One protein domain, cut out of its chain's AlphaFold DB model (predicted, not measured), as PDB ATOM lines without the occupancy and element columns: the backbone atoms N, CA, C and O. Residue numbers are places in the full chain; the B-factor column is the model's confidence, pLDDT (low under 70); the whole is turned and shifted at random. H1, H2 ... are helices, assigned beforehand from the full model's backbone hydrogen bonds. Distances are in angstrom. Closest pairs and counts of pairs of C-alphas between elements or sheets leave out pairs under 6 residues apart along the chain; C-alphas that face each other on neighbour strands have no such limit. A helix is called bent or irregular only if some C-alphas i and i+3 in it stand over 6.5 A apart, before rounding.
ATOM      1  N   LYS A 418      31.218  12.881  47.198       91.06
ATOM      2  CA  LYS A 418      32.283  12.253  46.389       91.06
ATOM      3  C   LYS A 418      32.894  13.257  45.408       91.06
ATOM      4  O   LYS A 418      34.116  13.398  45.394       91.06
ATOM      5  N   ILE A 419      32.065  13.999  44.668       91.38
ATOM      6  CA  ILE A 419      32.496  15.017  43.695       91.38
ATOM      7  C   ILE A 419      33.352  16.087  44.387       91.38
ATOM      8  O   ILE A 419      34.454  16.391  43.937       91.38
ATOM      9  N   CYS A 420      32.923  16.580  45.554       89.12
ATOM     10  CA  CYS A 420      33.687  17.549  46.345       89.12
ATOM     11  C   CYS A 420      35.050  17.010  46.808       89.12
ATOM     12  O   CYS A 420      36.025  17.762  46.840       89.12
ATOM     13  N   LYS A 421      35.146  15.724  47.172       90.56
ATOM     14  CA  LYS A 421      36.425  15.087  47.537       90.56
ATOM     15  C   LYS A 421      37.343  14.951  46.323       90.56
ATOM     16  O   LYS A 421      38.499  15.356  46.399       90.56
ATOM     17  N   GLN A 422      36.822  14.454  45.199       91.31
ATOM     18  CA  GLN A 422      37.576  14.332  43.948       91.31
ATOM     19  C   GLN A 422      38.072  15.693  43.443       91.31
ATOM     20  O   GLN A 422      39.223  15.802  43.029       91.31
ATOM     21  N   PHE A 423      37.255  16.745  43.532       91.88
ATOM     22  CA  PHE A 423      37.654  18.099  43.139       91.88
ATOM     23  C   PHE A 423      38.802  18.641  44.003       91.88
ATOM     24  O   PHE A 423      39.792  19.119  43.455       91.88
ATOM     25  N   ARG A 424      38.747  18.476  45.335       89.94
ATOM     26  CA  ARG A 424      39.865  18.843  46.233       89.94
ATOM     27  C   ARG A 424      41.147  18.068  45.914       89.94
ATOM     28  O   ARG A 424      42.228  18.644  45.950       89.94
ATOM     29  N   MET A 425      41.039  16.781  45.575       88.00
ATOM     30  CA  MET A 425      42.192  15.982  45.141       88.00
ATOM     31  C   MET A 425      42.754  16.477  43.800       88.00
ATOM     32  O   MET A 425      43.969  16.590  43.658       88.00
ATOM     33  N   LYS A 426      41.892  16.843  42.839       89.19
ATOM     34  CA  LYS A 426      42.311  17.438  41.558       89.19
ATOM     35  C   LYS A 426      43.003  18.792  41.753       89.19
ATOM     36  O   LYS A 426      44.038  19.004  41.137       89.19
ATOM     37  N   GLN A 427      42.532  19.651  42.664       86.00
ATOM     38  CA  GLN A 427      43.183  20.934  42.993       86.00
ATOM     39  C   GLN A 427      44.639  20.794  43.482       86.00
ATOM     40  O   GLN A 427      45.443  21.704  43.279       86.00
ATOM     41  N   ALA A 428      45.001  19.657  44.085       85.88
ATOM     42  CA  ALA A 428      46.372  19.361  44.508       85.88
ATOM     43  C   ALA A 428      47.284  18.843  43.370       85.88
ATOM     44  O   ALA A 428      48.492  18.713  43.569       85.88
ATOM     45  N   SER A 429      46.740  18.540  42.183       91.94
ATOM     46  CA  SER A 429      47.524  18.074  41.033       91.94
ATOM     47  C   SER A 429      48.180  19.233  40.278       91.94
ATOM     48  O   SER A 429      47.520  20.202  39.903       91.94
ATOM     49  N   ARG A 430      49.472  19.086  39.956       89.12
ATOM     50  CA  ARG A 430      50.226  20.058  39.141       89.12
ATOM     51  C   ARG A 430      49.638  20.235  37.737       89.12
ATOM     52  O   ARG A 430      49.591  21.351  37.237       89.12
ATOM     53  N   GLN A 431      49.144  19.154  37.125       88.19
ATOM     54  CA  GLN A 431      48.505  19.202  35.802       88.19
ATOM     55  C   GLN A 431      47.234  20.062  35.828       88.19
ATOM     56  O   GLN A 431      47.025  20.900  34.957       88.19
ATOM     57  N   PHE A 432      46.415  19.906  36.873       91.00
ATOM     58  CA  PHE A 432      45.209  20.712  37.056       91.00
ATOM     59  C   PHE A 432      45.540  22.189  37.298       91.00
ATOM     60  O   PHE A 432      44.856  23.056  36.767       91.00
ATOM     61  N   GLN A 433      46.602  22.486  38.054       89.31
ATOM     62  CA  GLN A 433      47.058  23.861  38.288       89.31
ATOM     63  C   GLN A 433      47.542  24.542  36.998       89.31
ATOM     64  O   GLN A 433      47.212  25.705  36.787       89.31
ATOM     65  N   SER A 434      48.230  23.817  36.109       91.00
ATOM     66  CA  SER A 434      48.637  24.328  34.789       91.00
ATOM     67  C   SER A 434      47.427  24.712  33.926       91.00
ATOM     68  O   SER A 434      47.341  25.837  33.443       91.00
ATOM     69  N   ILE A 435      46.446  23.809  33.798       89.38
ATOM     70  CA  ILE A 435      45.212  24.053  33.026       89.38
ATOM     71  C   ILE A 435      44.368  25.170  33.668       89.38
ATOM     72  O   ILE A 435      43.692  25.933  32.982       89.38
ATOM     73  N   LEU A 436      44.399  25.294  34.998       89.00
ATOM     74  CA  LEU A 436      43.707  26.360  35.719       89.00
ATOM     75  C   LEU A 436      44.318  27.743  35.442       89.00
ATOM     76  O   LEU A 436      43.563  28.703  35.335       89.00
ATOM     77  N   GLN A 437      45.644  27.850  35.310       89.12
ATOM     78  CA  GLN A 437      46.322  29.103  34.947       89.12
ATOM     79  C   GLN A 437      45.991  29.537  33.515       89.12
ATOM     80  O   GLN A 437      45.695  30.704  33.284       89.12
ATOM     81  N   GLU A 438      45.956  28.597  32.572       88.12
ATOM     82  CA  GLU A 438      45.517  28.864  31.198       88.12
ATOM     83  C   GLU A 438      44.063  29.362  31.170       88.12
ATOM     84  O   GLU A 438      43.777  30.426  30.623       88.12
ATOM     85  N   ARG A 439      43.151  28.675  31.872       88.44
ATOM     86  CA  ARG A 439      41.742  29.094  31.992       88.44
ATOM     87  C   ARG A 439      41.561  30.452  32.671       88.44
ATOM     88  O   ARG A 439      40.612  31.148  32.338       88.44
ATOM     89  N   GLN A 440      42.451  30.841  33.585       87.31
ATOM     90  CA  GLN A 440      42.440  32.167  34.219       87.31
ATOM     91  C   GLN A 440      42.777  33.310  33.253       87.31
ATOM     92  O   GLN A 440      42.425  34.446  33.549       87.31
ATOM     93  N   SER A 441      43.425  33.030  32.116       86.62
ATOM     94  CA  SER A 441      43.731  34.042  31.091       86.62
ATOM     95  C   SER A 441      42.563  34.344  30.140       86.62
ATOM     96  O   SER A 441      42.655  35.261  29.326       86.62
ATOM     97  N   LEU A 442      41.466  33.582  30.222       88.19
ATOM     98  CA  LEU A 442      40.325  33.700  29.316       88.19
ATOM     99  C   LEU A 442      39.328  34.765  29.809       88.19
ATOM    100  O   LEU A 442      38.947  34.717  30.980       88.19
ATOM    101  N   PRO A 443      38.790  35.646  28.940       85.00
ATOM    102  CA  PRO A 443      37.822  36.675  29.344       85.00
ATOM    103  C   PRO A 443      36.573  36.124  30.056       85.00
ATOM    104  O   PRO A 443      36.068  36.727  31.000       85.00
ATOM    105  N   ALA A 444      36.097  34.933  29.671       84.62
ATOM    106  CA  ALA A 444      34.960  34.279  30.324       84.62
ATOM    107  C   ALA A 444      35.222  33.874  31.793       84.62
ATOM    108  O   ALA A 444      34.275  33.622  32.540       84.62
ATOM    109  N   TRP A 445      36.486  33.807  32.230       87.06
ATOM    110  CA  TRP A 445      36.831  33.512  33.622       87.06
ATOM    111  C   TRP A 445      36.558  34.695  34.555       87.06
ATOM    112  O   TRP A 445      36.127  34.481  35.691       87.06
ATOM    113  N   GLU A 446      36.765  35.924  34.078       86.75
ATOM    114  CA  GLU A 446      36.496  37.151  34.837       86.75
ATOM    115  C   GLU A 446      34.991  37.290  35.119       86.75
ATOM    116  O   GLU A 446      34.579  37.496  36.261       86.75
ATOM    117  N   GLU A 447      34.155  37.024  34.110       88.19
ATOM    118  CA  GLU A 447      32.689  37.083  34.213       88.19
ATOM    119  C   GLU A 447      32.035  35.840  34.846       88.19
ATOM    120  O   GLU A 447      30.807  35.767  34.963       88.19
ATOM    121  N   ARG A 448      32.819  34.854  35.310       89.50
ATOM    122  CA  ARG A 448      32.295  33.598  35.879       89.50
ATOM    123  C   ARG A 448      31.284  33.835  37.000       89.50
ATOM    124  O   ARG A 448      30.224  33.210  37.021       89.50
ATOM    125  N   GLU A 449      31.602  34.713  37.950       91.94
ATOM    126  CA  GLU A 449      30.714  34.985  39.089       91.94
ATOM    127  C   GLU A 449      29.454  35.750  38.662       91.94
ATOM    128  O   GLU A 449      28.371  35.506  39.202       91.94
ATOM    129  N   THR A 450      29.551  36.626  37.660       90.94
ATOM    130  CA  THR A 450      28.400  37.308  37.052       90.94
ATOM    131  C   THR A 450      27.456  36.288  36.419       90.94
ATOM    132  O   THR A 450      26.269  36.252  36.756       90.94
ATOM    133  N   ILE A 451      27.993  35.388  35.589       90.00
ATOM    134  CA  ILE A 451      27.245  34.324  34.909       90.00
ATOM    135  C   ILE A 451      26.565  33.393  35.924       90.00
ATOM    136  O   ILE A 451      25.358  33.163  35.838       90.00
ATOM    137  N   LEU A 452      27.290  32.912  36.942       91.06
ATOM    138  CA  LEU A 452      26.728  32.050  37.992       91.06
ATOM    139  C   LEU A 452      25.602  32.740  38.779       91.06
ATOM    140  O   LEU A 452      24.616  32.099  39.152       91.06
ATOM    141  N   ASN A 453      25.713  34.048  39.022       93.44
ATOM    142  CA  ASN A 453      24.658  34.813  39.687       93.44
ATOM    143  C   ASN A 453      23.448  35.078  38.778       93.44
ATOM    144  O   ASN A 453      22.328  35.128  39.289       93.44
ATOM    145  N   LEU A 454      23.638  35.215  37.462       92.81
ATOM    146  CA  LEU A 454      22.540  35.321  36.496       92.81
ATOM    147  C   LEU A 454      21.781  33.997  36.360       92.81
ATOM    148  O   LEU A 454      20.556  34.011  36.470       92.81
ATOM    149  N   LEU A 455      22.493  32.870  36.233       92.44
ATOM    150  CA  LEU A 455      21.921  31.517  36.174       92.44
ATOM    151  C   LEU A 455      21.159  31.134  37.453       92.44
ATOM    152  O   LEU A 455      20.166  30.420  37.392       92.44
ATOM    153  N   ARG A 456      21.575  31.631  38.629       93.12
ATOM    154  CA  ARG A 456      20.825  31.418  39.883       93.12
ATOM    155  C   ARG A 456      19.519  32.225  39.947       93.12
ATOM    156  O   ARG A 456      18.626  31.867  40.710       93.12
ATOM    157  N   LYS A 457      19.420  33.337  39.209       94.38
ATOM    158  CA  LYS A 457      18.287  34.281  39.266       94.38
ATOM    159  C   LYS A 457      17.259  34.085  38.150       94.38
ATOM    160  O   LYS A 457      16.100  34.428  38.358       94.38
ATOM    161  N   HIS A 458      17.664  33.564  36.995       94.00
ATOM    162  CA  HIS A 458      16.820  33.463  35.804       94.00
ATOM    163  C   HIS A 458      16.812  32.031  35.270       94.00
ATOM    164  O   HIS A 458      17.853  31.387  35.197       94.00
ATOM    165  N   GLN A 459      15.639  31.556  34.848       91.19
ATOM    166  CA  GLN A 459      15.479  30.226  34.249       91.19
ATOM    167  C   GLN A 459      16.142  30.110  32.866       91.19
ATOM    168  O   GLN A 459      16.522  29.018  32.456       91.19
ATOM    169  N   VAL A 460      16.278  31.231  32.150       91.69
ATOM    170  CA  VAL A 460      16.918  31.323  30.834       91.69
ATOM    171  C   VAL A 460      17.880  32.508  30.858       91.69
ATOM    172  O   VAL A 460      17.509  33.599  31.291       91.69
ATOM    173  N   VAL A 461      19.112  32.291  30.397       92.44
ATOM    174  CA  VAL A 461      20.150  33.318  30.252       92.44
ATOM    175  C   VAL A 461      20.779  33.143  28.875       92.44
ATOM    176  O   VAL A 461      21.224  32.049  28.541       92.44
ATOM    177  N   VAL A 462      20.824  34.215  28.085       90.38
ATOM    178  CA  VAL A 462      21.553  34.250  26.810       90.38
ATOM    179  C   VAL A 462      22.896  34.924  27.061       90.38
ATOM    180  O   VAL A 462      22.936  36.054  27.545       90.38
ATOM    181  N   ILE A 463      23.987  34.232  26.741       88.31
ATOM    182  CA  ILE A 463      25.352  34.755  26.844       88.31
ATOM    183  C   ILE A 463      25.895  34.854  25.421       88.31
ATOM    184  O   ILE A 463      25.913  33.863  24.697       88.31
ATOM    185  N   SER A 464      26.306  36.053  25.016       87.88
ATOM    186  CA  SER A 464      26.948  36.296  23.721       87.88
ATOM    187  C   SER A 464      28.419  36.641  23.931       87.88
ATOM    188  O   SER A 464      28.794  37.204  24.959       87.88
ATOM    189  N   GLY A 465      29.259  36.262  22.972       85.25
ATOM    190  CA  GLY A 465      30.705  36.440  23.036       85.25
ATOM    191  C   GLY A 465      31.312  36.497  21.641       85.25
ATOM    192  O   GLY A 465      30.692  36.084  20.660       85.25
ATOM    193  N   MET A 466      32.519  37.047  21.554       82.12
ATOM    194  CA  MET A 466      33.290  37.124  20.313       82.12
ATOM    195  C   MET A 466      33.992  35.781  20.068       82.12
ATOM    196  O   MET A 466      34.286  35.050  21.015       82.12
ATOM    197  N   THR A 467      34.320  35.445  18.820       72.00
ATOM    198  CA  THR A 467      35.121  34.243  18.533       72.00
ATOM    199  C   THR A 467      36.438  34.293  19.315       72.00
ATOM    200  O   THR A 467      37.198  35.249  19.187       72.00
ATOM    201  N   GLY A 468      36.688  33.284  20.155       65.94
ATOM    202  CA  GLY A 468      37.836  33.253  21.071       65.94
ATOM    203  C   GLY A 468      37.562  33.718  22.510       65.94
ATOM    204  O   GLY A 468      38.478  33.670  23.323       65.94
ATOM    205  N   THR A 469      36.332  34.093  22.894       67.44
ATOM    206  CA  THR A 469      36.003  34.314  24.323       67.44
ATOM    207  C   THR A 469      35.840  33.018  25.126       67.44
ATOM    208  O   THR A 469      35.697  33.101  26.342       67.44
ATOM    209  N   TYR A 470      35.846  31.849  24.466       61.72
ATOM    210  CA  TYR A 470      35.704  30.502  25.049       61.72
ATOM    211  C   TYR A 470      34.620  30.420  26.138       61.72
ATOM    212  O   TYR A 470      34.894  30.251  27.328       61.72
ATOM    213  N   LEU A 471      33.362  30.562  25.711       60.12
ATOM    214  CA  LEU A 471      32.200  30.361  26.571       60.12
ATOM    215  C   LEU A 471      32.014  28.858  26.856       60.12
ATOM    216  O   LEU A 471      31.434  28.163  26.032       60.12
ATOM    217  N   PHE A 472      32.525  28.436  28.021       51.06
ATOM    218  CA  PHE A 472      32.353  27.157  28.741       51.06
ATOM    219  C   PHE A 472      32.398  25.837  27.951       51.06
ATOM    220  O   PHE A 472      31.349  25.409  27.427       51.06
TER     221      PHE A 472
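This is residues 418 to 472 of the 472 residues of the protein "C3H1-type domain-containing protein" of Rhinopithecus roxellana (UniProt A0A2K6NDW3). The model is a flat, open U of helices: H2, the longest helix, makes the base, H1 makes one arm at its first end, and H4 makes the other arm beyond the one-turn helix H3, with the space between the arms empty. After H4 a tail with no named element, residues 458 to 472, folds back past H4 toward H3. The printed part has 55 residues with four named helices in the order H1, H2, H3, H4 and no named strand, and its class is all helix. It is loose, with a radius of gyration of the C-alphas of 13.9 A, and its C-alphas span 33 by 27 by 13 A along their three main axes.

H2, residues 430 to 440, touches no helix. H1, residues 418 to 427, is close to H2 but not clearly touching it; their closest C-alphas, those of Lys 426 and Phe 432, are 6.3 A apart. The lines of H1 and H2 are about perpendicular, at 87 degrees, and their centres are 15.3 A apart. H3, residues 443 to 446, is also close to H2 but not clearly touching it, and the closest C-alphas, those of Arg 439 and Trp 445, are 6.8 A apart. H4, residues 448 to 457, and H3 meet only through their link. H1 is apart from both H3 and H4, and H2 is apart from H4. In H1, H2 and H4 every O i to N i+4 pair is within hydrogen-bond range; H3 is too short for such a pair, and its one O i to N i+3 pair is within range.

H2 runs 15.2 A from C-alpha 430 at (50.226, 20.058, 39.141) to C-alpha 440 at (42.440, 32.167, 34.219). H1 begins at C-alpha 418 at (32.283, 12.253, 46.389) and is 14.3 A long from first to last C-alpha. H3, from Pro 443 to Glu 446, measures 5.7 A. H4, from Arg 448 to Lys 457, measures 14.4 A and ends at C-alpha 457 at (18.287, 34.281, 39.266). No helix is bent.

The two C-alphas farthest apart are those of Arg 430 and Gln 459, at 36.5 A. Residues 418 to 426, 428 to 435 and 455 to 460 stand free; the body without them spans 28 by 23 by 12 A. The links H1 to H2, H2 to H3 and H3 to H4 are tight. The printed part has no cut, and Phe 472 is the chain's last residue. The mean pLDDT of the printed part is 86.6, and residues 468 to 472 are under 70.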